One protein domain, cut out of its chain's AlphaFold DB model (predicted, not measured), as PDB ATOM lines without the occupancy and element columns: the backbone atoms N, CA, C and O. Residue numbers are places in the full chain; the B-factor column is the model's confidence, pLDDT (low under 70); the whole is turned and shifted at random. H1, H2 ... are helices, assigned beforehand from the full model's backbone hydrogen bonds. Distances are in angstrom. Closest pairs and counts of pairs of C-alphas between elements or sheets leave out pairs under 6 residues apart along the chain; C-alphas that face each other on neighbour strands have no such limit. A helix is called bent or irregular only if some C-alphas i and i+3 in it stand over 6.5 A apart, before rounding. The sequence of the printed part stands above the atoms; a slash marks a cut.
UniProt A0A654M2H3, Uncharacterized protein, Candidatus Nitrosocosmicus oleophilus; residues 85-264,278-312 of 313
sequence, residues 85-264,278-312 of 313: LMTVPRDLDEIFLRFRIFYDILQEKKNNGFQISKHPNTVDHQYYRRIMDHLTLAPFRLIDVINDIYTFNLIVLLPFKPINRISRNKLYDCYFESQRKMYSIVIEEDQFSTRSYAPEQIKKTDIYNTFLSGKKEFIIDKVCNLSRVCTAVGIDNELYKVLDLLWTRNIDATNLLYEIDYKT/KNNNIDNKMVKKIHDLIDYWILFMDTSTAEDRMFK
ATOM      1  N   LEU A  85      44.938 -52.874 -45.360       89.56
ATOM      2  CA  LEU A  85      43.702 -53.552 -45.785       89.56
ATOM      3  C   LEU A  85      43.316 -54.726 -44.876       89.56
ATOM      4  O   LEU A  85      42.263 -55.331 -45.094       89.56
ATOM      5  N   MET A  86      44.163 -55.071 -43.907       87.44
ATOM      6  CA  MET A  86      43.853 -56.002 -42.829       87.44
ATOM      7  C   MET A  86      43.647 -55.287 -41.501       87.44
ATOM      8  O   MET A  86      42.641 -55.538 -40.841       87.44
ATOM      9  N   THR A  87      44.583 -54.416 -41.119       88.44
ATOM     10  CA  THR A  87      44.569 -53.777 -39.800       88.44
ATOM     11  C   THR A  87      43.388 -52.829 -39.660       88.44
ATOM     12  O   THR A  87      42.585 -53.002 -38.754       88.44
ATOM     13  N   VAL A  88      43.173 -51.928 -40.625       89.94
ATOM     14  CA  VAL A  88      42.099 -50.925 -40.537       89.94
ATOM     15  C   VAL A  88      40.705 -51.562 -40.438       89.94
ATOM     16  O   VAL A  88      39.957 -51.167 -39.547       89.94
ATOM     17  N   PRO A  89      40.312 -52.550 -41.272       90.44
ATOM     18  CA  PRO A  89      39.018 -53.213 -41.096       90.44
ATOM     19  C   PRO A  89      38.862 -53.915 -39.744       90.44
ATOM     20  O   PRO A  89      37.784 -53.862 -39.163       90.44
ATOM     21  N   ARG A  90      39.926 -54.553 -39.240       89.06
ATOM     22  CA  ARG A  90      39.920 -55.222 -37.933       89.06
ATOM     23  C   ARG A  90      39.738 -54.217 -36.798       89.06
ATOM     24  O   ARG A  90      38.892 -54.434 -35.937       89.06
ATOM     25  N   ASP A  91      40.484 -53.118 -36.832       91.38
ATOM     26  CA  ASP A  91      40.405 -52.051 -35.834       91.38
ATOM     27  C   ASP A  91      39.014 -51.404 -35.840       91.38
ATOM     28  O   ASP A  91      38.425 -51.187 -34.787       91.38
ATOM     29  N   LEU A  92      38.441 -51.164 -37.025       93.31
ATOM     30  CA  LEU A  92      37.078 -50.648 -37.162       93.31
ATOM     31  C   LEU A  92      36.019 -51.617 -36.619       93.31
ATOM     32  O   LEU A  92      35.059 -51.162 -36.000       93.31
ATOM     33  N   ASP A  93      36.170 -52.927 -36.847       92.94
ATOM     34  CA  ASP A  93      35.275 -53.945 -36.279       92.94
ATOM     35  C   ASP A  93      35.382 -53.974 -34.737       92.94
ATOM     36  O   ASP A  93      34.363 -54.079 -34.049       92.94
ATOM     37  N   GLU A  94      36.590 -53.828 -34.182       94.00
ATOM     38  CA  GLU A  94      36.823 -53.770 -32.731       94.00
ATOM     39  C   GLU A  94      36.231 -52.493 -32.107       94.00
ATOM     40  O   GLU A  94      35.513 -52.561 -31.106       94.00
ATOM     41  N   ILE A  95      36.451 -51.331 -32.732       95.31
ATOM     42  CA  ILE A  95      35.868 -50.048 -32.310       95.31
ATOM     43  C   ILE A  95      34.345 -50.103 -32.380       95.31
ATOM     44  O   ILE A  95      33.676 -49.659 -31.449       95.31
ATOM     45  N   PHE A  96      33.784 -50.683 -33.441       95.56
ATOM     46  CA  PHE A  96      32.342 -50.875 -33.567       95.56
ATOM     47  C   PHE A  96      31.770 -51.728 -32.431       95.56
ATOM     48  O   PHE A  96      30.746 -51.369 -31.852       95.56
ATOM     49  N   LEU A  97      32.440 -52.826 -32.066       95.69
ATOM     50  CA  LEU A  97      32.022 -53.661 -30.940       95.69
ATOM     51  C   LEU A  97      32.042 -52.879 -29.618       95.69
ATOM     52  O   LEU A  97      31.091 -52.957 -28.843       95.69
ATOM     53  N   ARG A  98      33.102 -52.102 -29.362       96.19
ATOM     54  CA  ARG A  98      33.202 -51.267 -28.154       96.19
ATOM     55  C   ARG A  98      32.138 -50.175 -28.126       96.19
ATOM     56  O   ARG A  98      31.505 -49.981 -27.093       96.19
ATOM     57  N   PHE A  99      31.904 -49.521 -29.262       96.81
ATOM     58  CA  PHE A  99      30.834 -48.544 -29.430       96.81
ATOM     59  C   PHE A  99      29.464 -49.159 -29.118       96.81
ATOM     60  O   PHE A  99      28.680 -48.557 -28.389       96.81
ATOM     61  N   ARG A 100      29.189 -50.372 -29.618       95.50
ATOM     62  CA  ARG A 100      27.926 -51.071 -29.352       95.50
ATOM     63  C   ARG A 100      27.728 -51.331 -27.860       95.50
ATOM     64  O   ARG A 100      26.673 -51.005 -27.334       95.50
ATOM     65  N   ILE A 101      28.756 -51.840 -27.180       96.00
ATOM     66  CA  ILE A 101      28.717 -52.079 -25.729       96.00
ATOM     67  C   ILE A 101      28.445 -50.776 -24.964       96.00
ATOM     68  O   ILE A 101      27.596 -50.753 -24.078       96.00
ATOM     69  N   PHE A 102      29.141 -49.690 -25.318       96.38
ATOM     70  CA  PHE A 102      28.896 -48.367 -24.740       96.38
ATOM     71  C   PHE A 102      27.437 -47.930 -24.931       96.38
ATOM     72  O   PHE A 102      26.792 -47.489 -23.982       96.38
ATOM     73  N   TYR A 103      26.908 -48.085 -26.146       94.69
ATOM     74  CA  TYR A 103      25.539 -47.713 -26.472       94.69
ATOM     75  C   TYR A 103      24.506 -48.526 -25.678       94.69
ATOM     76  O   TYR A 103      23.596 -47.939 -25.096       94.69
ATOM     77  N   ASP A 104      24.668 -49.849 -25.601       93.88
ATOM     78  CA  ASP A 104      23.754 -50.729 -24.864       93.88
ATOM     79  C   ASP A 104      23.704 -50.351 -23.369       93.88
ATOM     80  O   ASP A 104      22.623 -50.224 -22.792       93.88
ATOM     81  N   ILE A 105      24.860 -50.068 -22.756       94.06
ATOM     82  CA  ILE A 105      24.952 -49.628 -21.352       94.06
ATOM     83  C   ILE A 105      24.329 -48.242 -21.155       94.06
ATOM     84  O   ILE A 105      23.640 -47.994 -20.163       94.06
ATOM     85  N   LEU A 106      24.530 -47.322 -22.101       92.12
ATOM     86  CA  LEU A 106      23.904 -46.003 -22.063       92.12
ATOM     87  C   LEU A 106      22.374 -46.109 -22.103       92.12
ATOM     88  O   LEU A 106      21.692 -45.417 -21.344       92.12
ATOM     89  N   GLN A 107      21.831 -46.988 -22.948       90.06
ATOM     90  CA  GLN A 107      20.391 -47.238 -23.017       90.06
ATOM     91  C   GLN A 107      19.864 -47.889 -21.735       90.06
ATOM     92  O   GLN A 107      18.821 -47.482 -21.222       90.06
ATOM     93  N   GLU A 108      20.607 -48.831 -21.152       90.44
ATOM     94  CA  GLU A 108      20.269 -49.413 -19.852       90.44
ATOM     95  C   GLU A 108      20.165 -48.331 -18.764       90.44
ATOM     96  O   GLU A 108      19.169 -48.272 -18.040       90.44
ATOM     97  N   LYS A 109      21.145 -47.418 -18.687       88.44
ATOM     98  CA  LYS A 109      21.136 -46.298 -17.729       88.44
ATOM     99  C   LYS A 109      19.972 -45.343 -17.952       88.44
ATOM    100  O   LYS A 109      19.376 -44.881 -16.982       88.44
ATOM    101  N   LYS A 110      19.635 -45.043 -19.208       85.06
ATOM    102  CA  LYS A 110      18.469 -44.214 -19.541       85.06
ATOM    103  C   LYS A 110      17.162 -44.857 -19.078       85.06
ATOM    104  O   LYS A 110      16.337 -44.172 -18.480       85.06
ATOM    105  N   ASN A 111      16.994 -46.155 -19.326       84.81
ATOM    106  CA  ASN A 111      15.753 -46.878 -19.042       84.81
ATOM    107  C   ASN A 111      15.561 -47.173 -17.550       84.81
ATOM    108  O   ASN A 111      14.453 -47.051 -17.035       84.81
ATOM    109  N   ASN A 112      16.638 -47.526 -16.847       83.69
ATOM    110  CA  ASN A 112      16.592 -47.875 -15.424       83.69
ATOM    111  C   ASN A 112      16.711 -46.649 -14.504       83.69
ATOM    112  O   ASN A 112      16.545 -46.763 -13.288       83.69
ATOM    113  N   GLY A 113      16.991 -45.476 -15.078       75.50
ATOM    114  CA  GLY A 113      17.376 -44.284 -14.339       75.50
ATOM    115  C   GLY A 113      18.787 -44.399 -13.758       75.50
ATOM    116  O   GLY A 113      19.357 -45.480 -13.592       75.50
ATOM    117  N   PHE A 114      19.377 -43.256 -13.429       74.31
ATOM    118  CA  PHE A 114      20.687 -43.196 -12.791       74.31
ATOM    119  C   PHE A 114      20.716 -42.122 -11.711       74.31
ATOM    120  O   PHE A 114      19.994 -41.124 -11.763       74.31
ATOM    121  N   GLN A 115      21.582 -42.331 -10.722       70.12
ATOM    122  CA  GLN A 115      21.913 -41.312  -9.735       70.12
ATOM    123  C   GLN A 115      23.126 -40.529 -10.223       70.12
ATOM    124  O   GLN A 115      24.116 -41.118 -10.652       70.12
ATOM    125  N   ILE A 116      23.047 -39.201 -10.155       68.88
ATOM    126  CA  ILE A 116      24.175 -38.341 -10.506       68.88
ATOM    127  C   ILE A 116      25.214 -38.428  -9.386       68.88
ATOM    128  O   ILE A 116      24.956 -38.024  -8.254       68.88
ATOM    129  N   SER A 117      26.397 -38.939  -9.717       60.62
ATOM    130  CA  SER A 117      27.427 -39.388  -8.768       60.62
ATOM    131  C   SER A 117      28.118 -38.284  -7.944       60.62
ATOM    132  O   SER A 117      28.901 -38.608  -7.053       60.62
ATOM    133  N   LYS A 118      27.859 -36.987  -8.198       54.53
ATOM    134  CA  LYS A 118      28.682 -35.880  -7.657       54.53
ATOM    135  C   LYS A 118      27.968 -34.681  -7.007       54.53
ATOM    136  O   LYS A 118      28.650 -33.709  -6.699       54.53
ATOM    137  N   HIS A 119      26.663 -34.713  -6.716       48.91
ATOM    138  CA  HIS A 119      26.024 -33.582  -6.011       48.91
ATOM    139  C   HIS A 119      25.236 -33.985  -4.755       48.91
ATOM    140  O   HIS A 119      24.152 -34.559  -4.869       48.91
ATOM    141  N   PRO A 120      25.748 -33.660  -3.548       42.06
ATOM    142  CA  PRO A 120      25.003 -33.815  -2.314       42.06
ATOM    143  C   PRO A 120      23.989 -32.672  -2.198       42.06
ATOM    144  O   PRO A 120      24.360 -31.506  -2.119       42.06
ATOM    145  N   ASN A 121      22.712 -33.046  -2.137       46.91
ATOM    146  CA  ASN A 121      21.565 -32.223  -1.748       46.91
ATOM    147  C   ASN A 121      21.167 -31.127  -2.758       46.91
ATOM    148  O   ASN A 121      21.831 -30.115  -2.927       46.91
ATOM    149  N   THR A 122      20.002 -31.332  -3.383       49.44
ATOM    150  CA  THR A 122      19.349 -30.484  -4.403       49.44
ATOM    151  C   THR A 122      20.042 -30.471  -5.768       49.44
ATOM    152  O   THR A 122      20.619 -29.480  -6.201       49.44
ATOM    153  N   VAL A 123      19.936 -31.584  -6.501       55.69
ATOM    154  CA  VAL A 123      20.118 -31.531  -7.956       55.69
ATOM    155  C   VAL A 123      19.022 -30.621  -8.507       55.69
ATOM    156  O   VAL A 123      17.847 -30.984  -8.486       55.69
ATOM    157  N   ASP A 124      19.402 -29.428  -8.963       67.31
ATOM    158  CA  ASP A 124      18.525 -28.561  -9.742       67.31
ATOM    159  C   ASP A 124      17.939 -29.393 -10.893       67.31
ATOM    160  O   ASP A 124      18.679 -29.998 -11.677       67.31
ATOM    161  N   HIS A 125      16.609 -29.453 -10.990       70.31
ATOM    162  CA  HIS A 125      15.913 -30.153 -12.070       70.31
ATOM    163  C   HIS A 125      16.455 -29.747 -13.450       70.31
ATOM    164  O   HIS A 125      16.484 -30.571 -14.367       70.31
ATOM    165  N   GLN A 126      16.929 -28.504 -13.595       73.56
ATOM    166  CA  GLN A 126      17.568 -28.022 -14.816       73.56
ATOM    167  C   GLN A 126      18.918 -28.694 -15.089       73.56
ATOM    168  O   GLN A 126      19.211 -29.005 -16.242       73.56
ATOM    169  N   TYR A 127      19.731 -28.955 -14.062       76.19
ATOM    170  CA  TYR A 127      21.009 -29.652 -14.212       76.19
ATOM    171  C   TYR A 127      20.802 -31.104 -14.649       76.19
ATOM    172  O   TYR A 127      21.409 -31.541 -15.625       76.19
ATOM    173  N   TYR A 128      19.881 -31.824 -13.995       78.31
ATOM    174  CA  TYR A 128      19.515 -33.183 -14.408       78.31
ATOM    175  C   TYR A 128      19.034 -33.212 -15.863       78.31
ATOM    176  O   TYR A 128      19.488 -34.039 -16.651       78.31
ATOM    177  N   ARG A 129      18.161 -32.268 -16.243       77.75
ATOM    178  CA  ARG A 129      17.656 -32.156 -17.615       77.75
ATOM    179  C   ARG A 129      18.780 -31.935 -18.625       77.75
ATOM    180  O   ARG A 129      18.828 -32.649 -19.614       77.75
ATOM    181  N   ARG A 130      19.723 -31.030 -18.343       80.62
ATOM    182  CA  ARG A 130      20.895 -30.810 -19.210       80.62
ATOM    183  C   ARG A 130      21.730 -32.077 -19.371       80.62
ATOM    184  O   ARG A 130      22.106 -32.408 -20.488       80.62
ATOM    185  N   ILE A 131      21.995 -32.804 -18.282       82.94
ATOM    186  CA  ILE A 131      22.721 -34.081 -18.355       82.94
ATOM    187  C   ILE A 131      21.956 -35.091 -19.214       82.94
ATOM    188  O   ILE A 131      22.573 -35.734 -20.054       82.94
ATOM    189  N   MET A 132      20.631 -35.196 -19.072       81.06
ATOM    190  CA  MET A 132      19.801 -36.085 -19.897       81.06
ATOM    191  C   MET A 132      19.795 -35.707 -21.381       81.06
ATOM    192  O   MET A 132      19.895 -36.589 -22.240       81.06
ATOM    193  N   ASP A 133      19.706 -34.412 -21.684       81.38
ATOM    194  CA  ASP A 133      19.759 -33.902 -23.052       81.38
ATOM    195  C   ASP A 133      21.114 -34.268 -23.681       81.38
ATOM    196  O   ASP A 133      21.171 -34.867 -24.754       81.38
ATOM    197  N   HIS A 134      22.220 -34.026 -22.971       84.81
ATOM    198  CA  HIS A 134      23.555 -34.377 -23.454       84.81
ATOM    199  C   HIS A 134      23.812 -35.887 -23.514       84.81
ATOM    200  O   HIS A 134      24.461 -36.353 -24.449       84.81
ATOM    201  N   LEU A 135      23.284 -36.666 -22.566       85.56
ATOM    202  CA  LEU A 135      23.388 -38.125 -22.569       85.56
ATOM    203  C   LEU A 135      22.679 -38.717 -23.788       85.56
ATOM    204  O   LEU A 135      23.139 -39.704 -24.356       85.56
ATOM    205  N   THR A 136      21.589 -38.094 -24.236       84.88
ATOM    206  CA  THR A 136      20.892 -38.507 -25.457       84.88
ATOM    207  C   THR A 136      21.713 -38.278 -26.712       84.88
ATOM    208  O   THR A 136      21.676 -39.101 -27.622       84.88
ATOM    209  N   LEU A 137      22.536 -37.234 -26.723       87.06
ATOM    210  CA  LEU A 137      23.421 -36.934 -27.843       87.06
ATOM    211  C   LEU A 137      24.770 -37.659 -27.772       87.06
ATOM    212  O   LEU A 137      25.515 -37.646 -28.752       87.06
ATOM    213  N   ALA A 138      25.106 -38.291 -26.644       91.12
ATOM    214  CA  ALA A 138      26.420 -38.890 -26.428       91.12
ATOM    215  C   ALA A 138      26.821 -39.931 -27.498       91.12
ATOM    216  O   ALA A 138      27.955 -39.856 -27.971       91.12
ATOM    217  N   PRO A 139      25.939 -40.831 -27.981       92.69
ATOM    218  CA  PRO A 139      26.297 -41.741 -29.070       92.69
ATOM    219  C   PRO A 139      26.692 -41.010 -30.359       92.69
ATOM    220  O   PRO A 139      27.699 -41.352 -30.974       92.69
ATOM    221  N   PHE A 140      25.956 -39.963 -30.743       90.12
ATOM    222  CA  PHE A 140      26.272 -39.160 -31.929       90.12
ATOM    223  C   PHE A 140      27.583 -38.396 -31.764       90.12
ATOM    224  O   PHE A 140      28.403 -38.372 -32.678       90.12
ATOM    225  N   ARG A 141      27.817 -37.832 -30.578       90.38
ATOM    226  CA  ARG A 141      29.065 -37.140 -30.244       90.38
ATOM    227  C   ARG A 141      30.268 -38.082 -30.292       90.38
ATOM    228  O   ARG A 141      31.318 -37.691 -30.790       90.38
ATOM    229  N   LEU A 142      30.120 -39.321 -29.820       94.69
ATOM    230  CA  LEU A 142      31.178 -40.327 -29.905       94.69
ATOM    231  C   LEU A 142      31.453 -40.728 -31.360       94.69
ATOM    232  O   LEU A 142      32.615 -40.821 -31.752       94.69
ATOM    233  N   ILE A 143      30.406 -40.895 -32.177       94.06
ATOM    234  CA  ILE A 143      30.563 -41.116 -33.620       94.06
ATOM    235  C   ILE A 143      31.301 -39.937 -34.268       94.06
ATOM    236  O   ILE A 143      32.193 -40.164 -35.077       94.06
ATOM    237  N   ASP A 144      31.000 -38.692 -33.895       91.00
ATOM    238  CA  ASP A 144      31.705 -37.517 -34.419       91.00
ATOM    239  C   ASP A 144      33.196 -37.513 -34.047       91.00
ATOM    240  O   ASP A 144      34.028 -37.216 -34.900       91.00
ATOM    241  N   VAL A 145      33.562 -37.903 -32.820       93.62
ATOM    242  CA  VAL A 145      34.976 -38.042 -32.416       93.62
ATOM    243  C   VAL A 145      35.683 -39.133 -33.227       93.62
ATOM    244  O   VAL A 145      36.786 -38.915 -33.732       93.62
ATOM    245  N   ILE A 146      35.040 -40.294 -33.404       95.12
ATOM    246  CA  ILE A 146      35.539 -41.369 -34.279       95.12
ATOM    247  C   ILE A 146      35.732 -40.834 -35.701       95.12
ATOM    248  O   ILE A 146      36.765 -41.089 -36.327       95.12
ATOM    249  N   ASN A 147      34.763 -40.058 -36.190       92.75
ATOM    250  CA  ASN A 147      34.795 -39.504 -37.530       92.75
ATOM    251  C   ASN A 147      35.941 -38.522 -37.720       92.75
ATOM    252  O   ASN A 147      36.618 -38.598 -38.742       92.75
ATOM    253  N   ASP A 148      36.171 -37.619 -36.770       91.25
ATOM    254  CA  ASP A 148      37.238 -36.624 -36.859       91.25
ATOM    255  C   ASP A 148      38.606 -37.310 -36.967       91.25
ATOM    256  O   ASP A 148      39.386 -37.002 -37.871       91.25
ATOM    257  N   ILE A 149      38.863 -38.317 -36.123       92.88
ATOM    258  CA  ILE A 149      40.134 -39.056 -36.111       92.88
ATOM    259  C   ILE A 149      40.330 -39.857 -37.401       92.88
ATOM    260  O   ILE A 149      41.371 -39.734 -38.055       92.88
ATOM    261  N   TYR A 150      39.341 -40.654 -37.814       92.38
ATOM    262  CA  TYR A 150      39.478 -41.471 -39.022       92.38
ATOM    263  C   TYR A 150      39.484 -40.639 -40.297       92.38
ATOM    264  O   TYR A 150      40.257 -40.928 -41.208       92.38
ATOM    265  N   THR A 151      38.669 -39.591 -40.380       90.06
ATOM    266  CA  THR A 151      38.662 -38.697 -41.540       90.06
ATOM    267  C   THR A 151      40.003 -37.982 -41.658       90.06
ATOM    268  O   THR A 151      40.564 -37.938 -42.752       90.06
ATOM    269  N   PHE A 152      40.578 -37.508 -40.548       90.50
ATOM    270  CA  PHE A 152      41.925 -36.943 -40.550       90.50
ATOM    271  C   PHE A 152      42.963 -37.976 -41.006       90.50
ATOM    272  O   PHE A 152      43.737 -37.717 -41.928       90.50
ATOM    273  N   ASN A 153      42.934 -39.189 -40.450       89.06
ATOM    274  CA  ASN A 153      43.856 -40.255 -40.842       89.06
ATOM    275  C   ASN A 153      43.731 -40.611 -42.339       89.06
ATOM    276  O   ASN A 153      44.728 -40.711 -43.049       89.06
ATOM    277  N   LEU A 154      42.510 -40.754 -42.861       88.00
ATOM    278  CA  LEU A 154      42.257 -41.194 -44.235       88.00
ATOM    279  C   LEU A 154      42.410 -40.081 -45.287       88.00
ATOM    280  O   LEU A 154      42.738 -40.379 -46.437       88.00
ATOM    281  N   ILE A 155      42.148 -38.818 -44.944       87.81
ATOM    282  CA  ILE A 155      42.239 -37.686 -45.883       87.81
ATOM    283  C   ILE A 155      43.598 -37.000 -45.794       87.81
ATOM    284  O   ILE A 155      44.160 -36.661 -46.830       87.81
ATOM    285  N   VAL A 156      44.128 -36.805 -44.586       86.62
ATOM    286  CA  VAL A 156      45.367 -36.049 -44.370       86.62
ATOM    287  C   VAL A 156      46.574 -36.977 -44.379       86.62
ATOM    288  O   VAL A 156      47.512 -36.725 -45.122       86.62
ATOM    289  N   LEU A 157      46.560 -38.078 -43.619       86.19
ATOM    290  CA  LEU A 157      47.763 -38.904 -43.426       86.19
ATOM    291  C   LEU A 157      47.944 -39.995 -44.484       86.19
ATOM    292  O   LEU A 157      49.047 -40.229 -44.976       86.19
ATOM    293  N   LEU A 158      46.862 -40.670 -44.866       86.50
ATOM    294  CA  LEU A 158      46.897 -41.789 -45.802       86.50
ATOM    295  C   LEU A 158      47.487 -41.444 -47.183       86.50
ATOM    296  O   LEU A 158      48.167 -42.311 -47.739       86.50
ATOM    297  N   PRO A 159      47.300 -40.236 -47.760       87.31
ATOM    298  CA  PRO A 159      47.960 -39.860 -49.010       87.31
ATOM    299  C   PRO A 159      49.488 -39.925 -48.974       87.31
ATOM    300  O   PRO A 159      50.084 -40.143 -50.027       87.31
ATOM    301  N   PHE A 160      50.102 -39.787 -47.795       84.38
ATOM    302  CA  PHE A 160      51.551 -39.879 -47.606       84.38
ATOM    303  C   PHE A 160      52.053 -41.322 -47.434       84.38
ATOM    304  O   PHE A 160      53.259 -41.560 -47.423       84.38
ATOM    305  N   LYS A 161      51.151 -42.310 -47.326       83.00
ATOM    306  CA  LYS A 161      51.515 -43.732 -47.238       83.00
ATOM    307  C   LYS A 161      51.666 -44.333 -48.648       83.00
ATOM    308  O   LYS A 161      50.883 -43.987 -49.539       83.00
ATOM    309  N   PRO A 162      52.615 -45.267 -48.876       81.06
ATOM    310  CA  PRO A 162      52.882 -45.869 -50.187       81.06
ATOM    311  C   PRO A 162      51.806 -46.902 -50.570       81.06
ATOM    312  O   PRO A 162      52.057 -48.099 -50.678       81.06
ATOM    313  N   ILE A 163      50.569 -46.440 -50.742       83.12
ATOM    314  CA  ILE A 163      49.387 -47.267 -50.985       83.12
ATOM    315  C   ILE A 163      48.742 -46.836 -52.296       83.12
ATOM    316  O   ILE A 163      48.457 -45.657 -52.519       83.12
ATOM    317  N   ASN A 164      48.478 -47.816 -53.162       85.94
ATOM    318  CA  ASN A 164      47.845 -47.566 -54.450       85.94
ATOM    319  C   ASN A 164      46.387 -47.084 -54.290       85.94
ATOM    320  O   ASN A 164      45.720 -47.320 -53.280       85.94
ATOM    321  N   ARG A 165      45.864 -46.432 -55.333       86.12
ATOM    322  CA  ARG A 165      44.515 -45.845 -55.338       86.12
ATOM    323  C   ARG A 165      43.401 -46.861 -55.058       86.12
ATOM    324  O   ARG A 165      42.442 -46.531 -54.371       86.12
ATOM    325  N   ILE A 166      43.516 -48.087 -55.569       86.69
ATOM    326  CA  ILE A 166      42.488 -49.127 -55.405       86.69
ATOM    327  C   ILE A 166      42.395 -49.549 -53.938       86.69
ATOM    328  O   ILE A 166      41.302 -49.640 -53.386       86.69
ATOM    329  N   SER A 167      43.539 -49.780 -53.296       86.62
ATOM    330  CA  SER A 167      43.617 -50.085 -51.868       86.62
ATOM    331  C   SER A 167      43.087 -48.925 -51.028       86.62
ATOM    332  O   SER A 167      42.310 -49.147 -50.107       86.62
ATOM    333  N   ARG A 168      43.418 -47.681 -51.388       88.06
ATOM    334  CA  ARG A 168      42.896 -46.489 -50.710       88.06
ATOM    335  C   ARG A 168      41.369 -46.411 -50.754       88.06
ATOM    336  O   ARG A 168      40.745 -46.226 -49.719       88.06
ATOM    337  N   ASN A 169      40.770 -46.630 -51.926       89.06
ATOM    338  CA  ASN A 169      39.314 -46.648 -52.083       89.06
ATOM    339  C   ASN A 169      38.651 -47.706 -51.196       89.06
ATOM    340  O   ASN A 169      37.672 -47.408 -50.528       89.06
ATOM    341  N   LYS A 170      39.235 -48.904 -51.102       89.94
ATOM    342  CA  LYS A 170      38.713 -49.945 -50.206       89.94
ATOM    343  C   LYS A 170      38.775 -49.554 -48.733       89.94
ATOM    344  O   LYS A 170      37.888 -49.939 -47.983       89.94
ATOM    345  N   LEU A 171      39.811 -48.827 -48.313       91.12
ATOM    346  CA  LEU A 171      39.902 -48.318 -46.943       91.12
ATOM    347  C   LEU A 171      38.800 -47.290 -46.662       91.12
ATOM    348  O   LEU A 171      38.165 -47.377 -45.613       91.12
ATOM    349  N   TYR A 172      38.526 -46.385 -47.610       91.00
ATOM    350  CA  TYR A 172      37.380 -45.477 -47.509       91.00
ATOM    351  C   TYR A 172      36.065 -46.255 -47.407       91.00
ATOM    352  O   TYR A 172      35.295 -46.010 -46.483       91.00
ATOM    353  N   ASP A 173      35.836 -47.228 -48.294       90.75
ATOM    354  CA  ASP A 173      34.619 -48.046 -48.287       90.75
ATOM    355  C   ASP A 173      34.435 -48.777 -46.948       90.75
ATOM    356  O   ASP A 173      33.336 -48.802 -46.397       90.75
ATOM    357  N   CYS A 174      35.510 -49.348 -46.394       90.19
ATOM    358  CA  CYS A 174      35.481 -50.003 -45.087       90.19
ATOM    359  C   CYS A 174      35.092 -49.038 -43.963       90.19
ATOM    360  O   CYS A 174      34.243 -49.376 -43.143       90.19
ATOM    361  N   TYR A 175      35.687 -47.846 -43.935       93.50
ATOM    362  CA  TYR A 175      35.379 -46.839 -42.925       93.50
ATOM    363  C   TYR A 175      33.934 -46.338 -43.025       93.50
ATOM    364  O   TYR A 175      33.215 -46.369 -42.027       93.50
ATOM    365  N   PHE A 176      33.476 -45.953 -44.219       92.12
ATOM    366  CA  PHE A 176      32.107 -45.470 -44.415       92.12
ATOM    367  C   PHE A 176      31.061 -46.550 -44.117       92.12
ATOM    368  O   PHE A 176      29.996 -46.247 -43.582       92.12
ATOM    369  N   GLU A 177      31.366 -47.818 -44.400       91.19
ATOM    370  CA  GLU A 177      30.506 -48.936 -44.016       91.19
ATOM    371  C   GLU A 177      30.384 -49.062 -42.490       91.19
ATOM    372  O   GLU A 177      29.278 -49.227 -41.975       91.19
ATOM    373  N   SER A 178      31.494 -48.962 -41.754       91.62
ATOM    374  CA  SER A 178      31.476 -49.004 -40.286       91.62
ATOM    375  C   SER A 178      30.757 -47.798 -39.683       91.62
ATOM    376  O   SER A 178      29.926 -47.969 -38.794       91.62
ATOM    377  N   GLN A 179      30.996 -46.600 -40.218       91.69
ATOM    378  CA  GLN A 179      30.296 -45.377 -39.823       91.69
ATOM    379  C   GLN A 179      28.780 -45.516 -40.019       91.69
ATOM    380  O   GLN A 179      27.999 -45.225 -39.112       91.69
ATOM    381  N   ARG A 180      28.351 -46.018 -41.186       90.00
ATOM    382  CA  ARG A 180      26.937 -46.268 -41.479       90.00
ATOM    383  C   ARG A 180      26.308 -47.204 -40.451       90.00
ATOM    384  O   ARG A 180      25.224 -46.908 -39.966       90.00
ATOM    385  N   LYS A 181      26.986 -48.300 -40.092       91.00
ATOM    386  CA  LYS A 181      26.489 -49.241 -39.076       91.00
ATOM    387  C   LYS A 181      26.305 -48.580 -37.709       91.00
ATOM    388  O   LYS A 181      25.305 -48.849 -37.053       91.00
ATOM    389  N   MET A 182      27.245 -47.730 -37.282       92.88
ATOM    390  CA  MET A 182      27.129 -47.007 -36.008       92.88
ATOM    391  C   MET A 182      25.907 -46.087 -36.009       92.88
ATOM    392  O   MET A 182      25.102 -46.155 -35.087       92.88
ATOM    393  N   TYR A 183      25.713 -45.286 -37.065       89.69
ATOM    394  CA  TYR A 183      24.525 -44.432 -37.172       89.69
ATOM    395  C   TYR A 183      23.224 -45.238 -37.255       89.69
ATOM    396  O   TYR A 183      22.256 -44.852 -36.610       89.69
ATOM    397  N   SER A 184      23.197 -46.351 -37.998       86.62
ATOM    398  CA  SER A 184      22.028 -47.240 -38.069       86.62
ATOM    399  C   SER A 184      21.595 -47.714 -36.687       86.62
ATOM    400  O   SER A 184      20.419 -47.606 -36.376       86.62
ATOM    401  N   ILE A 185      22.527 -48.144 -35.830       87.31
ATOM    402  CA  ILE A 185      22.206 -48.553 -34.452       87.31
ATOM    403  C   ILE A 185      21.503 -47.432 -33.692       87.31
ATOM    404  O   ILE A 185      20.437 -47.646 -33.121       87.31
ATOM    405  N   VAL A 186      22.089 -46.233 -33.707       86.75
ATOM    406  CA  VAL A 186      21.548 -45.112 -32.932       86.75
ATOM    407  C   VAL A 186      20.214 -44.633 -33.512       86.75
ATOM    408  O   VAL A 186      19.352 -44.208 -32.764       86.75
ATOM    409  N   ILE A 187      20.005 -44.708 -34.829       81.06
ATOM    410  CA  ILE A 187      18.764 -44.258 -35.485       81.06
ATOM    411  C   ILE A 187      17.630 -45.282 -35.350       81.06
ATOM    412  O   ILE A 187      16.489 -44.909 -35.076       81.06
ATOM    413  N   GLU A 188      17.920 -46.558 -35.615       73.94
ATOM    414  CA  GLU A 188      16.921 -47.630 -35.694       73.94
ATOM    415  C   GLU A 188      16.364 -47.978 -34.308       73.94
ATOM    416  O   GLU A 188      15.172 -48.259 -34.181       73.94
ATOM    417  N   GLU A 189      17.189 -47.902 -33.260       64.06
ATOM    418  CA  GLU A 189      16.779 -48.244 -31.893       64.06
ATOM    419  C   GLU A 189      16.124 -47.074 -31.135       64.06
ATOM    420  O   GLU A 189      15.415 -47.311 -30.160       64.06
ATOM    421  N   ASP A 190      16.247 -45.835 -31.625       54.38
ATOM    422  CA  ASP A 190      15.639 -44.626 -31.032       54.38
ATOM    423  C   ASP A 190      14.227 -44.324 -31.601       54.38
ATOM    424  O   ASP A 190      13.742 -43.196 -31.592       54.38
ATOM    425  N   GLN A 191      13.540 -45.352 -32.124       54.75
ATOM    426  CA  GLN A 191      12.180 -45.291 -32.696       54.75
ATOM    427  C   GLN A 191      11.971 -44.266 -33.829       54.75
ATOM    428  O   GLN A 191      10.878 -43.718 -33.995       54.75
ATOM    429  N   PHE A 192      12.950 -44.066 -34.716       48.97
ATOM    430  CA  PHE A 192      12.678 -43.426 -36.010       48.97
ATOM    431  C   PHE A 192      12.052 -44.426 -36.992       48.97
ATOM    432  O   PHE A 192      12.586 -44.707 -38.065       48.97
ATOM    433  N   SER A 193      10.875 -44.959 -36.650       45.12
ATOM    434  CA  SER A 193      10.050 -45.693 -37.607       45.12
ATOM    435  C   SER A 193       9.657 -44.742 -38.742       45.12
ATOM    436  O   SER A 193       8.832 -43.844 -38.559       45.12
ATOM    437  N   THR A 194      10.269 -44.930 -39.914       47.34
ATOM    438  CA  THR A 194       9.790 -44.448 -41.221       47.34
ATOM    439  C   THR A 194       9.348 -42.980 -41.256       47.34
ATOM    440  O   THR A 194       8.155 -42.681 -41.318       47.34
ATOM    441  N   ARG A 195      10.293 -42.034 -41.291       50.75
ATOM    442  CA  ARG A 195       9.990 -40.677 -41.775       50.75
ATOM    443  C   ARG A 195      10.364 -40.553 -43.247       50.75
ATOM    444  O   ARG A 195      11.428 -40.991 -43.673       50.75
ATOM    445  N   SER A 196       9.447 -39.967 -44.011       56.38
ATOM    446  CA  SER A 196       9.664 -39.516 -45.386       56.38
ATOM    447  C   SER A 196      10.958 -38.696 -45.483       56.38
ATOM    448  O   SER A 196      11.281 -37.950 -44.556       56.38
ATOM    449  N   TYR A 197      11.690 -38.808 -46.597       62.72
ATOM    450  CA  TYR A 197      12.875 -37.993 -46.907       62.72
ATOM    451  C   TYR A 197      12.458 -36.536 -47.193       62.72
ATOM    452  O   TYR A 197      12.564 -36.036 -48.308       62.72
ATOM    453  N   ALA A 198      11.908 -35.851 -46.196       75.56
ATOM    454  CA  ALA A 198      11.600 -34.433 -46.256       75.56
ATOM    455  C   ALA A 198      12.745 -33.668 -45.567       75.56
ATOM    456  O   ALA A 198      12.943 -33.846 -44.359       75.56
ATOM    457  N   PRO A 199      13.514 -32.826 -46.283       74.12
ATOM    458  CA  PRO A 199      14.627 -32.063 -45.711       74.12
ATOM    459  C   PRO A 199      14.260 -31.273 -44.446       74.12
ATOM    460  O   PRO A 199      15.062 -31.160 -43.521       74.12
ATOM    461  N   GLU A 200      13.033 -30.765 -44.361       78.94
ATOM    462  CA  GLU A 200      12.501 -30.037 -43.205       78.94
ATOM    463  C   GLU A 200      12.335 -30.931 -41.973       78.94
ATOM    464  O   GLU A 200      12.425 -30.447 -40.846       78.94
ATOM    465  N   GLN A 201      12.089 -32.227 -42.169       71.38
ATOM    466  CA  GLN A 201      12.020 -33.205 -41.085       71.38
ATOM    467  C   GLN A 201      13.421 -33.606 -40.622       71.38
ATOM    468  O   GLN A 201      13.634 -33.739 -39.421       71.38
ATOM    469  N   ILE A 202      14.381 -33.717 -41.548       72.06
ATOM    470  CA  ILE A 202      15.790 -34.003 -41.232       72.06
ATOM    471  C   ILE A 202      16.393 -32.871 -40.399       72.06
ATOM    472  O   ILE A 202      17.040 -33.134 -39.396       72.06
ATOM    473  N   LYS A 203      16.120 -31.606 -40.744       76.75
ATOM    474  CA  LYS A 203      16.599 -30.445 -39.969       76.75
ATOM    475  C   LYS A 203      16.112 -30.415 -38.515       76.75
ATOM    476  O   LYS A 203      16.656 -29.667 -37.713       76.75
ATOM    477  N   LYS A 204      15.073 -31.187 -38.188       73.94
ATOM    478  CA  LYS A 204      14.513 -31.301 -36.837       73.94
ATOM    479  C   LYS A 204      15.079 -32.486 -36.053       73.94
ATOM    480  O   LYS A 204      14.666 -32.670 -34.914       73.94
ATOM    481  N   THR A 205      15.949 -33.309 -36.641       71.38
ATOM    482  CA  THR A 205      16.533 -34.455 -35.936       71.38
ATOM    483  C   THR A 205      17.714 -34.027 -35.077       71.38
ATOM    484  O   THR A 205      18.476 -33.120 -35.426       71.38
ATOM    485  N   ASP A 206      17.908 -34.743 -33.974       69.12
ATOM    486  CA  ASP A 206      19.050 -34.548 -33.083       69.12
ATOM    487  C   ASP A 206      20.384 -34.805 -33.784       69.12
ATOM    488  O   ASP A 206      21.383 -34.158 -33.482       69.12
ATOM    489  N   ILE A 207      20.385 -35.664 -34.802       68.62
ATOM    490  CA  ILE A 207      21.544 -35.947 -35.654       68.62
ATOM    491  C   ILE A 207      21.985 -34.701 -36.406       68.62
ATOM    492  O   ILE A 207      23.163 -34.353 -36.394       68.62
ATOM    493  N   TYR A 208      21.043 -34.011 -37.050       73.75
ATOM    494  CA  TYR A 208      21.346 -32.802 -37.805       73.75
ATOM    495  C   TYR A 208      21.870 -31.690 -36.891       73.75
ATOM    496  O   TYR A 208      22.873 -31.043 -37.200       73.75
ATOM    497  N   ASN A 209      21.227 -31.502 -35.737       72.06
ATOM    498  CA  ASN A 209      21.629 -30.496 -34.756       72.06
ATOM    499  C   ASN A 209      22.994 -30.819 -34.124       72.06
ATOM    500  O   ASN A 209      23.834 -29.927 -33.968       72.06
ATOM    501  N   THR A 210      23.252 -32.093 -33.818       69.19
ATOM    502  CA  THR A 210      24.545 -32.558 -33.294       69.19
ATOM    503  C   THR A 210      25.647 -32.363 -34.323       69.19
ATOM    504  O   THR A 210      26.669 -31.768 -34.008       69.19
ATOM    505  N   PHE A 211      25.406 -32.731 -35.582       73.06
ATOM    506  CA  PHE A 211      26.368 -32.515 -36.660       73.06
ATOM    507  C   PHE A 211      26.732 -31.033 -36.831       73.06
ATOM    508  O   PHE A 211      27.906 -30.683 -36.953       73.06
ATOM    509  N   LEU A 212      25.741 -30.132 -36.836       73.56
ATOM    510  CA  LEU A 212      26.000 -28.696 -36.981       73.56
ATOM    511  C   LEU A 212      26.735 -28.093 -35.780       73.56
ATOM    512  O   LEU A 212      27.600 -27.236 -35.975       73.56
ATOM    513  N   SER A 213      26.392 -28.509 -34.559       69.06
ATOM    514  CA  SER A 213      27.085 -28.055 -33.346       69.06
ATOM    515  C   SER A 213      28.511 -28.602 -33.282       69.06
ATOM    516  O   SER A 213      29.450 -27.834 -33.083       69.06
ATOM    517  N   GLY A 214      28.696 -29.884 -33.603       64.50
ATOM    518  CA  GLY A 214      29.993 -30.553 -33.644       64.50
ATOM    519  C   GLY A 214      30.982 -29.952 -34.646       64.50
ATOM    520  O   GLY A 214      32.185 -30.073 -34.446       64.50
ATOM    521  N   LYS A 215      30.534 -29.248 -35.693       69.94
ATOM    522  CA  LYS A 215      31.447 -28.552 -36.622       69.94
ATOM    523  C   LYS A 215      32.150 -27.327 -36.038       69.94
ATOM    524  O   LYS A 215      33.109 -26.855 -36.643       69.94
ATOM    525  N   LYS A 216      31.642 -26.768 -34.940       71.62
ATOM    526  CA  LYS A 216      32.185 -25.548 -34.320       71.62
ATOM    527  C   LYS A 216      33.091 -25.836 -33.125       71.62
ATOM    528  O   LYS A 216      33.730 -24.915 -32.636       71.62
ATOM    529  N   GLU A 217      33.104 -27.077 -32.654       77.75
ATOM    530  CA  GLU A 217      33.827 -27.500 -31.458       77.75
ATOM    531  C   GLU A 217      35.148 -28.165 -31.841       77.75
ATOM    532  O   GLU A 217      35.203 -28.934 -32.808       77.75
ATOM    533  N   PHE A 218      36.201 -27.909 -31.061       83.19
ATOM    534  CA  PHE A 218      37.445 -28.656 -31.195       83.19
ATOM    535  C   PHE A 218      37.242 -30.096 -30.718       83.19
ATOM    536  O   PHE A 218      36.370 -30.388 -29.898       83.19
ATOM    537  N   ILE A 219      38.061 -31.026 -31.219       86.94
ATOM    538  CA  ILE A 219      37.952 -32.440 -30.836       86.94
ATOM    539  C   ILE A 219      38.093 -32.638 -29.319       86.94
ATOM    540  O   ILE A 219      37.362 -33.439 -28.737       86.94
ATOM    541  N   ILE A 220      38.965 -31.857 -28.670       85.50
ATOM    542  CA  ILE A 220      39.159 -31.905 -27.219       85.50
ATOM    543  C   ILE A 220      37.892 -31.486 -26.464       85.50
ATOM    544  O   ILE A 220      37.513 -32.160 -25.508       85.50
ATOM    545  N   ASP A 221      37.172 -30.465 -26.941       84.81
ATOM    546  CA  ASP A 221      35.918 -30.007 -26.333       84.81
ATOM    547  C   ASP A 221      34.849 -31.100 -26.403       84.81
ATOM    548  O   ASP A 221      34.156 -31.374 -25.419       84.81
ATOM    549  N   LYS A 222      34.744 -31.781 -27.555       88.38
ATOM    550  CA  LYS A 222      33.803 -32.897 -27.747       88.38
ATOM    551  C   LYS A 222      34.072 -34.019 -26.750       88.38
ATOM    552  O   LYS A 222      33.135 -34.518 -26.125       88.38
ATOM    553  N   VAL A 223      35.339 -34.402 -26.593       91.44
ATOM    554  CA  VAL A 223      35.746 -35.466 -25.668       91.44
ATOM    555  C   VAL A 223      35.524 -35.058 -24.216       91.44
ATOM    556  O   VAL A 223      34.969 -35.844 -23.451       91.44
ATOM    557  N   CYS A 224      35.869 -33.828 -23.834       88.44
ATOM    558  CA  CYS A 224      35.642 -33.351 -22.472       88.44
ATOM    559  C   CYS A 224      34.147 -33.317 -22.131       88.44
ATOM    560  O   CYS A 224      33.743 -33.779 -21.064       88.44
ATOM    561  N   ASN A 225      33.301 -32.840 -23.048       86.12
ATOM    562  CA  ASN A 225      31.850 -32.835 -22.862       86.12
ATOM    563  C   ASN A 225      31.284 -34.255 -22.720       86.12
ATOM    564  O   ASN A 225      30.488 -34.510 -21.815       86.12
ATOM    565  N   LEU A 226      31.729 -35.194 -23.564       91.50
ATOM    566  CA  LEU A 226      31.380 -36.612 -23.445       91.50
ATOM    567  C   LEU A 226      31.791 -37.188 -22.089       91.50
ATOM    568  O   LEU A 226      30.971 -37.810 -21.415       91.50
ATOM    569  N   SER A 227      33.038 -36.950 -21.682       92.00
ATOM    570  CA  SER A 227      33.606 -37.461 -20.435       92.00
ATOM    571  C   SER A 227      32.848 -36.945 -19.212       92.00
ATOM    572  O   SER A 227      32.450 -37.734 -18.353       92.00
ATOM    573  N   ARG A 228      32.523 -35.647 -19.170       88.00
ATOM    574  CA  ARG A 228      31.717 -35.042 -18.096       88.00
ATOM    575  C   ARG A 228      30.356 -35.713 -17.948       88.00
ATOM    576  O   ARG A 228      29.959 -36.072 -16.839       88.00
ATOM    577  N   VAL A 229      29.646 -35.885 -19.061       89.50
ATOM    578  CA  VAL A 229      28.308 -36.491 -19.080       89.50
ATOM    579  C   VAL A 229      28.388 -37.956 -18.665       89.50
ATOM    580  O   VAL A 229      27.637 -38.387 -17.795       89.50
ATOM    581  N   CYS A 230      29.338 -38.710 -19.215       91.75
ATOM    582  CA  CYS A 230      29.515 -40.125 -18.896       91.75
ATOM    583  C   CYS A 230      29.917 -40.338 -17.430       91.75
ATOM    584  O   CYS A 230      29.367 -41.218 -16.772       91.75
ATOM    585  N   THR A 231      30.784 -39.486 -16.882       90.00
ATOM    586  CA  THR A 231      31.184 -39.515 -15.465       90.00
ATOM    587  C   THR A 231      30.003 -39.218 -14.541       90.00
ATOM    588  O   THR A 231      29.823 -39.879 -13.517       90.00
ATOM    589  N   ALA A 232      29.159 -38.245 -14.903       86.56
ATOM    590  CA  ALA A 232      27.967 -37.909 -14.124       86.56
ATOM    591  C   ALA A 232      26.988 -39.093 -14.017       86.56
ATOM    592  O   ALA A 232      26.293 -39.215 -13.010       86.56
ATOM    593  N   VAL A 233      26.964 -39.966 -15.029       88.69
ATOM    594  CA  VAL A 233      26.077 -41.139 -15.137       88.69
ATOM    595  C   VAL A 233      26.765 -42.450 -14.704       88.69
ATOM    596  O   VAL A 233      26.101 -43.471 -14.499       88.69
ATOM    597  N   GLY A 234      28.088 -42.425 -14.515       89.56
ATOM    598  CA  GLY A 234      28.906 -43.580 -14.141       89.56
ATOM    599  C   GLY A 234      29.080 -44.596 -15.275       89.56
ATOM    600  O   GLY A 234      28.892 -45.790 -15.044       89.56
ATOM    601  N   ILE A 235      29.356 -44.115 -16.492       93.19
ATOM    602  CA  ILE A 235      29.650 -44.916 -17.702       93.19
ATOM    603  C   ILE A 235      30.948 -44.465 -18.402       93.19
ATOM    604  O   ILE A 235      31.185 -44.749 -19.576       93.19
ATOM    605  N   ASP A 236      31.776 -43.695 -17.706       92.44
ATOM    606  CA  ASP A 236      33.048 -43.161 -18.194       92.44
ATOM    607  C   ASP A 236      34.049 -44.267 -18.555       92.44
ATOM    608  O   ASP A 236      34.740 -44.161 -19.565       92.44
ATOM    609  N   ASN A 237      34.068 -45.378 -17.817       92.88
ATOM    610  CA  ASN A 237      34.918 -46.524 -18.140       92.88
ATOM    611  C   ASN A 237      34.599 -47.106 -19.534       92.88
ATOM    612  O   ASN A 237      35.490 -47.446 -20.308       92.88
ATOM    613  N   GLU A 238      33.318 -47.209 -19.883       95.12
ATOM    614  CA  GLU A 238      32.860 -47.708 -21.182       95.12
ATOM    615  C   GLU A 238      33.220 -46.743 -22.307       95.12
ATOM    616  O   GLU A 238      33.660 -47.187 -23.368       95.12
ATOM    617  N   LEU A 239      33.089 -45.437 -22.055       95.75
ATOM    618  CA  LEU A 239      33.541 -44.399 -22.974       95.75
ATOM    619  C   LEU A 239      35.050 -44.530 -23.236       95.75
ATOM    620  O   LEU A 239      35.467 -44.608 -24.393       95.75
ATOM    621  N   TYR A 240      35.867 -44.594 -22.182       94.31
ATOM    622  CA  TYR A 240      37.320 -44.636 -22.326       94.31
ATOM    623  C   TYR A 240      37.821 -45.931 -22.968       94.31
ATOM    624  O   TYR A 240      38.745 -45.874 -23.769       94.31
ATOM    625  N   LYS A 241      37.146 -47.075 -22.786       93.62
ATOM    626  CA  LYS A 241      37.453 -48.296 -23.563       93.62
ATOM    627  C   LYS A 241      37.337 -48.086 -25.078       93.62
ATOM    628  O   LYS A 241      38.065 -48.729 -25.832       93.62
ATOM    629  N   VAL A 242      36.407 -47.240 -25.535       95.69
ATOM    630  CA  VAL A 242      36.278 -46.885 -26.960       95.69
ATOM    631  C   VAL A 242      37.370 -45.895 -27.358       95.69
ATOM    632  O   VAL A 242      38.029 -46.095 -28.376       95.69
ATOM    633  N   LEU A 243      37.564 -44.838 -26.564       94.88
ATOM    634  CA  LEU A 243      38.511 -43.763 -26.869       94.88
ATOM    635  C   LEU A 243      39.968 -44.237 -26.848       94.88
ATOM    636  O   LEU A 243      40.697 -43.958 -27.794       94.88
ATOM    637  N   ASP A 244      40.376 -45.020 -25.852       92.31
ATOM    638  CA  ASP A 244      41.729 -45.571 -25.750       92.31
ATOM    639  C   ASP A 244      42.047 -46.455 -26.960       92.31
ATOM    640  O   ASP A 244      43.117 -46.355 -27.563       92.31
ATOM    641  N   LEU A 245      41.089 -47.288 -27.380       92.25
ATOM    642  CA  LEU A 245      41.233 -48.090 -28.589       92.25
ATOM    643  C   LEU A 245      41.357 -47.194 -29.831       92.25
ATOM    644  O   LEU A 245      42.247 -47.386 -30.655       92.25
ATOM    645  N   LEU A 246      40.500 -46.182 -29.960       93.69
ATOM    646  CA  LEU A 246      40.538 -45.247 -31.081       93.69
ATOM    647  C   LEU A 246      41.888 -44.516 -31.172       93.69
ATOM    648  O   LEU A 246      42.465 -44.445 -32.261       93.69
ATOM    649  N   TRP A 247      42.405 -44.022 -30.046       92.38
ATOM    650  CA  TRP A 247      43.680 -43.311 -29.961       92.38
ATOM    651  C   TRP A 247      44.869 -44.225 -30.257       92.38
ATOM    652  O   TRP A 247      45.706 -43.884 -31.091       92.38
ATOM    653  N   THR A 248      44.925 -45.411 -29.646       89.19
ATOM    654  CA  THR A 248      46.032 -46.367 -29.852       89.19
ATOM    655  C   THR A 248      46.090 -46.926 -31.275       89.19
ATOM    656  O   THR A 248      47.172 -47.175 -31.800       89.19
ATOM    657  N   ARG A 249      44.952 -47.078 -31.966       88.75
ATOM    658  CA  ARG A 249      44.932 -47.505 -33.380       88.75
ATOM    659  C   ARG A 249      45.220 -46.371 -34.367       88.75
ATOM    660  O   ARG A 249      45.539 -46.628 -35.526       88.75
ATOM    661  N   ASN A 250      45.126 -45.118 -33.924       89.88
ATOM    662  CA  ASN A 250      45.289 -43.931 -34.765       89.88
ATOM    663  C   ASN A 250      46.277 -42.931 -34.147       89.88
ATOM    664  O   ASN A 250      46.009 -41.730 -34.130       89.88
ATOM    665  N   ILE A 251      47.418 -43.422 -33.657       87.88
ATOM    666  CA  ILE A 251      48.425 -42.634 -32.922       87.88
ATOM    667  C   ILE A 251      48.842 -41.379 -33.693       87.88
ATOM    668  O   ILE A 251      48.764 -40.282 -33.154       87.88
ATOM    669  N   ASP A 252      49.210 -41.505 -34.972       84.31
ATOM    670  CA  ASP A 252      49.653 -40.358 -35.781       84.31
ATOM    671  C   ASP A 252      48.578 -39.262 -35.874       84.31
ATOM    672  O   ASP A 252      48.859 -38.079 -35.688       84.31
ATOM    673  N   ALA A 253      47.329 -39.657 -36.144       88.94
ATOM    674  CA  ALA A 253      46.211 -38.723 -36.246       88.94
ATOM    675  C   ALA A 253      45.898 -38.091 -34.891       88.94
ATOM    676  O   ALA A 253      45.662 -36.891 -34.811       88.94
ATOM    677  N   THR A 254      45.939 -38.892 -33.829       87.69
ATOM    678  CA  THR A 254      45.678 -38.449 -32.462       87.69
ATOM    679  C   THR A 254      46.728 -37.434 -32.020       87.69
ATOM    680  O   THR A 254      46.380 -36.334 -31.613       87.69
ATOM    681  N   ASN A 255      48.015 -37.718 -32.184       84.62
ATOM    682  CA  ASN A 255      49.059 -36.774 -31.786       84.62
ATOM    683  C   ASN A 255      48.938 -35.422 -32.497       84.62
ATOM    684  O   ASN A 255      49.127 -34.387 -31.868       84.62
ATOM    685  N   LEU A 256      48.585 -35.427 -33.784       85.19
ATOM    686  CA  LEU A 256      48.408 -34.195 -34.550       85.19
ATOM    687  C   LEU A 256      47.130 -33.441 -34.170       85.19
ATOM    688  O   LEU A 256      47.163 -32.222 -34.060       85.19
ATOM    689  N   LEU A 257      46.016 -34.145 -33.959       85.31
ATOM    690  CA  LEU A 257      44.730 -33.532 -33.612       85.31
ATOM    691  C   LEU A 257      44.692 -32.971 -32.187       85.31
ATOM    692  O   LEU A 257      43.983 -32.000 -31.940       85.31
ATOM    693  N   TYR A 258      45.425 -33.591 -31.263       82.75
ATOM    694  CA  TYR A 258      45.513 -33.174 -29.862       82.75
ATOM    695  C   TYR A 258      46.788 -32.371 -29.561       82.75
ATOM    696  O   TYR A 258      47.048 -32.072 -28.401       82.75
ATOM    697  N   GLU A 259      47.584 -32.046 -30.588       81.88
ATOM    698  CA  GLU A 259      48.836 -31.282 -30.475       81.88
ATOM    699  C   GLU A 259      49.797 -31.837 -29.404       81.88
ATOM    700  O   GLU A 259      50.443 -31.108 -28.651       81.88
ATOM    701  N   ILE A 260      49.904 -33.167 -29.323       76.31
ATOM    702  CA  ILE A 260      50.755 -33.844 -28.342       76.31
ATOM    703  C   ILE A 260      52.206 -33.760 -28.819       76.31
ATOM    704  O   ILE A 260      52.659 -34.547 -29.652       76.31
ATOM    705  N   ASP A 261      52.954 -32.800 -28.278       60.69
ATOM    706  CA  ASP A 261      54.363 -32.607 -28.617       60.69
ATOM    707  C   ASP A 261      55.216 -33.820 -28.165       60.69
ATOM    708  O   ASP A 261      55.279 -34.186 -26.982       60.69
ATOM    709  N   TYR A 262      55.924 -34.442 -29.117       50.62
ATOM    710  CA  TYR A 262      56.903 -35.520 -28.875       50.62
ATOM    711  C   TYR A 262      58.283 -35.012 -28.435       50.62
ATOM    712  O   TYR A 262      59.188 -35.811 -28.190       50.62
ATOM    713  N   LYS A 263      58.465 -33.690 -28.345       42.59
ATOM    714  CA  LYS A 263      59.777 -33.029 -28.288       42.59
ATOM    715  C   LYS A 263      60.669 -33.353 -27.085       42.59
ATOM    716  O   LYS A 263      61.793 -32.864 -27.062       42.59
ATOM    717  N   THR A 264      60.252 -34.175 -26.124       42.19
ATOM    718  CA  THR A 264      61.081 -34.473 -24.945       42.19
ATOM    719  C   THR A 264      61.805 -35.820 -24.932       42.19
ATOM    720  O   THR A 264      62.730 -35.933 -24.142       42.19
ATOM    721  N   LYS A 278      57.993 -53.271 -28.406       41.03
ATOM    722  CA  LYS A 278      57.946 -52.158 -27.421       41.03
ATOM    723  C   LYS A 278      56.661 -51.295 -27.453       41.03
ATOM    724  O   LYS A 278      56.500 -50.448 -26.574       41.03
ATOM    725  N   ASN A 279      55.721 -51.527 -28.385       48.62
ATOM    726  CA  ASN A 279      54.548 -50.653 -28.637       48.62
ATOM    727  C   ASN A 279      53.722 -50.300 -27.388       48.62
ATOM    728  O   ASN A 279      53.405 -49.133 -27.183       48.62
ATOM    729  N   ASN A 280      53.497 -51.257 -26.483       53.41
ATOM    730  CA  ASN A 280      52.651 -51.042 -25.305       53.41
ATOM    731  C   ASN A 280      53.113 -49.882 -24.401       53.41
ATOM    732  O   ASN A 280      52.293 -49.283 -23.714       53.41
ATOM    733  N   ASN A 281      54.410 -49.558 -24.361       56.69
ATOM    734  CA  ASN A 281      54.917 -48.538 -23.437       56.69
ATOM    735  C   ASN A 281      54.731 -47.105 -23.974       56.69
ATOM    736  O   ASN A 281      54.484 -46.180 -23.200       56.69
ATOM    737  N   ILE A 282      54.823 -46.915 -25.294       55.69
ATOM    738  CA  ILE A 282      54.597 -45.610 -25.938       55.69
ATOM    739  C   ILE A 282      53.100 -45.306 -25.985       55.69
ATOM    740  O   ILE A 282      52.697 -44.195 -25.637       55.69
ATOM    741  N   ASP A 283      52.288 -46.310 -26.315       64.88
ATOM    742  CA  ASP A 283      50.831 -46.190 -26.378       64.88
ATOM    743  C   ASP A 283      50.270 -45.766 -25.014       64.88
ATOM    744  O   ASP A 283      49.519 -44.795 -24.922       64.88
ATOM    745  N   ASN A 284      50.739 -46.395 -23.929       72.88
ATOM    746  CA  ASN A 284      50.339 -46.044 -22.565       72.88
ATOM    747  C   ASN A 284      50.778 -44.628 -22.153       72.88
ATOM    748  O   ASN A 284      50.022 -43.930 -21.477       72.88
ATOM    749  N   LYS A 285      51.976 -44.173 -22.553       78.44
ATOM    750  CA  LYS A 285      52.437 -42.797 -22.282       78.44
ATOM    751  C   LYS A 285      51.594 -41.761 -23.035       78.44
ATOM    752  O   LYS A 285      51.247 -40.738 -22.452       78.44
ATOM    753  N   MET A 286      51.279 -42.007 -24.309       82.31
ATOM    754  CA  MET A 286      50.451 -41.110 -25.125       82.31
ATOM    755  C   MET A 286      49.023 -41.036 -24.583       82.31
ATOM    756  O   MET A 286      48.532 -39.941 -24.329       82.31
ATOM    757  N   VAL A 287      48.385 -42.189 -24.360       80.12
ATOM    758  CA  VAL A 287      47.033 -42.266 -23.790       80.12
ATOM    759  C   VAL A 287      46.994 -41.521 -22.461       80.12
ATOM    760  O   VAL A 287      46.151 -40.648 -22.286       80.12
ATOM    761  N   LYS A 288      47.973 -41.743 -21.576       83.81
ATOM    762  CA  LYS A 288      48.074 -40.995 -20.319       83.81
ATOM    763  C   LYS A 288      48.133 -39.477 -20.530       83.81
ATOM    764  O   LYS A 288      47.395 -38.768 -19.864       83.81
ATOM    765  N   LYS A 289      48.947 -38.975 -21.469       83.12
ATOM    766  CA  LYS A 289      48.994 -37.532 -21.780       83.12
ATOM    767  C   LYS A 289      47.638 -36.987 -22.240       83.12
ATOM    768  O   LYS A 289      47.309 -35.854 -21.910       83.12
ATOM    769  N   ILE A 290      46.867 -37.771 -22.995       81.00
ATOM    770  CA  ILE A 290      45.518 -37.382 -23.433       81.00
ATOM    771  C   ILE A 290      44.560 -37.335 -22.244       81.00
ATOM    772  O   ILE A 290      43.827 -36.361 -22.111       81.00
ATOM    773  N   HIS A 291      44.589 -38.343 -21.368       84.44
ATOM    774  CA  HIS A 291      43.810 -38.335 -20.124       84.44
ATOM    775  C   HIS A 291      44.163 -37.122 -19.256       84.44
ATOM    776  O   HIS A 291      43.270 -36.363 -18.899       84.44
ATOM    777  N   ASP A 292      45.455 -36.863 -19.024       82.19
ATOM    778  CA  ASP A 292      45.931 -35.702 -18.259       82.19
ATOM    779  C   ASP A 292      45.457 -34.373 -18.894       82.19
ATOM    780  O   ASP A 292      45.058 -33.442 -18.190       82.19
ATOM    781  N   LEU A 293      45.463 -34.281 -20.233       79.94
ATOM    782  CA  LEU A 293      44.957 -33.124 -20.977       79.94
ATOM    783  C   LEU A 293      43.443 -32.950 -20.788       79.94
ATOM    784  O   LEU A 293      42.986 -31.835 -20.540       79.94
ATOM    785  N   ILE A 294      42.666 -34.029 -20.893       79.50
ATOM    786  CA  ILE A 294      41.211 -34.011 -20.689       79.50
ATOM    787  C   ILE A 294      40.885 -33.585 -19.257       79.50
ATOM    788  O   ILE A 294      40.059 -32.693 -19.065       79.50
ATOM    789  N   ASP A 295      41.554 -34.162 -18.262       80.12
ATOM    790  CA  ASP A 295      41.345 -33.831 -16.853       80.12
ATOM    791  C   ASP A 295      41.658 -32.357 -16.574       80.12
ATOM    792  O   ASP A 295      40.867 -31.662 -15.928       80.12
ATOM    793  N   TYR A 296      42.763 -31.840 -17.126       79.38
ATOM    794  CA  TYR A 296      43.104 -30.419 -17.055       79.38
ATOM    795  C   TYR A 296      42.008 -29.531 -17.663       79.38
ATOM    796  O   TYR A 296      41.583 -28.555 -17.040       79.38
ATOM    797  N   TRP A 297      41.512 -29.873 -18.854       76.19
ATOM    798  CA  TRP A 297      40.466 -29.104 -19.534       76.19
ATOM    799  C   TRP A 297      39.123 -29.149 -18.807       76.19
ATOM    800  O   TRP A 297      38.438 -28.127 -18.725       76.19
ATOM    801  N   ILE A 298      38.743 -30.298 -18.246       75.50
ATOM    802  CA  ILE A 298      37.530 -30.429 -17.434       75.50
ATOM    803  C   ILE A 298      37.621 -29.515 -16.208       75.50
ATOM    804  O   ILE A 298      36.693 -28.741 -15.963       75.50
ATOM    805  N   LEU A 299      38.751 -29.537 -15.494       75.06
ATOM    806  CA  LEU A 299      38.993 -28.651 -14.352       75.06
ATOM    807  C   LEU A 299      38.935 -27.174 -14.761       75.06
ATOM    808  O   LEU A 299      38.249 -26.387 -14.112       75.06
ATOM    809  N   PHE A 300      39.596 -26.807 -15.861       71.81
ATOM    810  CA  PHE A 300      39.602 -25.435 -16.370       71.81
ATOM    811  C   PHE A 300      38.187 -24.936 -16.706       71.81
ATOM    812  O   PHE A 300      37.794 -23.844 -16.288       71.81
ATOM    813  N   MET A 301      37.382 -25.749 -17.398       69.00
ATOM    814  CA  MET A 301      35.989 -25.416 -17.727       69.00
ATOM    815  C   MET A 301      35.092 -25.283 -16.488       69.00
ATOM    816  O   MET A 301      34.178 -24.454 -16.458       69.00
ATOM    817  N   ASP A 302      35.327 -26.089 -15.457       69.12
ATOM    818  CA  ASP A 302      34.579 -25.989 -14.204       69.12
ATOM    819  C   ASP A 302      34.977 -24.742 -13.397       69.12
ATOM    820  O   ASP A 302      34.122 -24.121 -12.766       69.12
ATOM    821  N   THR A 303      36.239 -24.304 -13.482       59.62
ATOM    822  CA  THR A 303      36.690 -23.050 -12.856       59.62
ATOM    823  C   THR A 303      36.206 -21.796 -13.585       59.62
ATOM    824  O   THR A 303      35.727 -20.869 -12.933       59.62
ATOM    825  N   SER A 304      36.217 -21.773 -14.921       54.09
ATOM    826  CA  SER A 304      35.735 -20.620 -15.698       54.09
ATOM    827  C   SER A 304      34.227 -20.409 -15.541       54.09
ATOM    828  O   SER A 304      33.756 -19.281 -15.401       54.09
ATOM    829  N   THR A 305      33.456 -21.498 -15.444       54.72
ATOM    830  CA  THR A 305      32.020 -21.428 -15.134       54.72
ATOM    831  C   THR A 305      31.711 -21.059 -13.678       54.72
ATOM    832  O   THR A 305      30.566 -20.698 -13.389       54.72
ATOM    833  N   ALA A 306      32.683 -21.133 -12.761       41.72
ATOM    834  CA  ALA A 306      32.563 -20.650 -11.384       41.72
ATOM    835  C   ALA A 306      32.906 -19.153 -11.268       41.72
ATOM    836  O   ALA A 306      32.188 -18.419 -10.586       41.72
ATOM    837  N   GLU A 307      33.925 -18.676 -11.988       33.22
ATOM    838  CA  GLU A 307      34.260 -17.246 -12.078       33.22
ATOM    839  C   GLU A 307      33.136 -16.447 -12.756       33.22
ATOM    840  O   GLU A 307      32.690 -15.434 -12.215       33.22
ATOM    841  N   ASP A 308      32.552 -16.960 -13.845       35.56
ATOM    842  CA  ASP A 308      31.385 -16.347 -14.502       35.56
ATOM    843  C   ASP A 308      30.145 -16.236 -13.591       35.56
ATOM    844  O   ASP A 308      29.266 -15.404 -13.833       35.56
ATOM    845  N   ARG A 309      30.050 -17.063 -12.538       40.16
ATOM    846  CA  ARG A 309      28.998 -16.966 -11.509       40.16
ATOM    847  C   ARG A 309      29.351 -15.977 -10.400       40.16
ATOM    848  O   ARG A 309      28.436 -15.402  -9.821       40.16
ATOM    849  N   MET A 310      30.635 -15.761 -10.107       34.91
ATOM    850  CA  MET A 310      31.073 -14.769  -9.118       34.91
ATOM    851  C   MET A 310      30.988 -13.329  -9.641       34.91
ATOM    852  O   MET A 310      30.717 -12.429  -8.855       34.91
ATOM    853  N   PHE A 311      31.141 -13.105 -10.950       35.91
ATOM    854  CA  PHE A 311      31.040 -11.767 -11.562       35.91
ATOM    855  C   PHE A 311      29.628 -11.383 -12.046       35.91
ATOM    856  O   PHE A 311      29.446 -10.305 -12.613       35.91
ATOM    857  N   LYS A 312      28.621 -12.245 -11.837       36.34
ATOM    858  CA  LYS A 312      27.213 -12.004 -12.216       36.34
ATOM    859  C   LYS A 312      26.242 -11.861 -11.037       36.34
ATOM    860  O   LYS A 312      25.036 -11.845 -11.280       36.34
TER     861      LYS A 312
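What this domain is: This is residues 85 to 264 and 278 to 312 of the 313 residues of an uncharacterized protein of Candidatus Nitrosocosmicus oleophilus (UniProt A0A654M2H3). The core is a bundle of helices, H1, H2b, H3, H6 and H7, and the long helix H9 crosses over H6 and H7 along one side of it. H5 and H8 pack on H2b, while residues 120 to 126, residues 193 to 204 with the short H4, and the end of H9 with the tail, residues 302 to 312, stick out. The printed part has 215 residues, with nine named helices, H1 to H9 in chain order, and no named strand; the class is all helix. The whole is compact, with a radius of gyration of the C-alphas of 18.7 A and spans of 59 by 54 by 31 A.

How they stand to each other: H2, residues 125 to 160, is the hub, touching four other helices. By its hydrogen bonds it was assigned as one helix, but it is bent, with C-alphas 136 and 139 7.3 A apart; its arms H2a, residues 125 to 136, and H2b, residues 139 to 160, stand at a steep tilt of 43 degrees. H2b is irregular, with C-alphas 156 and 159 6.54 A apart. H2b forms a helical hairpin with H3, residues 165 to 189, at 3 degrees (closest C-alphas Pro 139 and Val 186, 7.0 A). H1, residues 85 to 112, touches H3 the same way at a shallow tilt of 10 degrees (Pro 89 and Cys 174, 6.2 A). With residues 91 to 102 alone, H1 touches H7, residues 236 to 249, opposite ways at 10 degrees (Phe 102 and Glu 238, 5.4 A). H6, residues 219 to 233, forms a helical hairpin with H7 (Cys 230 and Asp 236, 4.7 A), and touches H2b residues 141 to 148 alone (Val 145 and Ile 219, 6.5 A). H9, residues 279 to 310, touches H6 about perpendicular at 78 degrees, with its residues 294 to 298 alone (Cys 224 and Ile 294, 5.9 A). H8, residues 251 to 257, touches H2b (Asn 153 and Ala 253, 5.4 A), as does H5, residues 206 to 214 (Phe 140 and Ile 207, 6.8 A). H4, residues 199 to 202, touches no helix. Every O i to N i+4 pair is within hydrogen-bond range in H2a, H3, H5, H6 and H8; H1 has 23 of 24, H2b 15 of 18, H7 9 of 10 and H9 27 of 28, and H4 is too short for one.

Where its parts are: H2b spans 31.4 A, H1 41.1 A, H3 36.4 A and H9 47.1 A from first to last C-alpha. C-alpha 85 begins H1 at (43.702, -53.552, -45.785), and C-alpha 310 ends H9 at (31.073, -14.769, -9.118).

The domain as a whole: The C-alphas farthest apart, of Asn 121 and Asn 164, are 60.9 A apart. Residues 265 to 277 are not printed, and C-alphas 264 and 278 are 18.1 A apart across the cut. The link from H1 to H2 is long. Mean pLDDT of the printed part is 79.4; 46 residues are under 70, among them residues 116 to 124, 189 to 197 and 301 to 312.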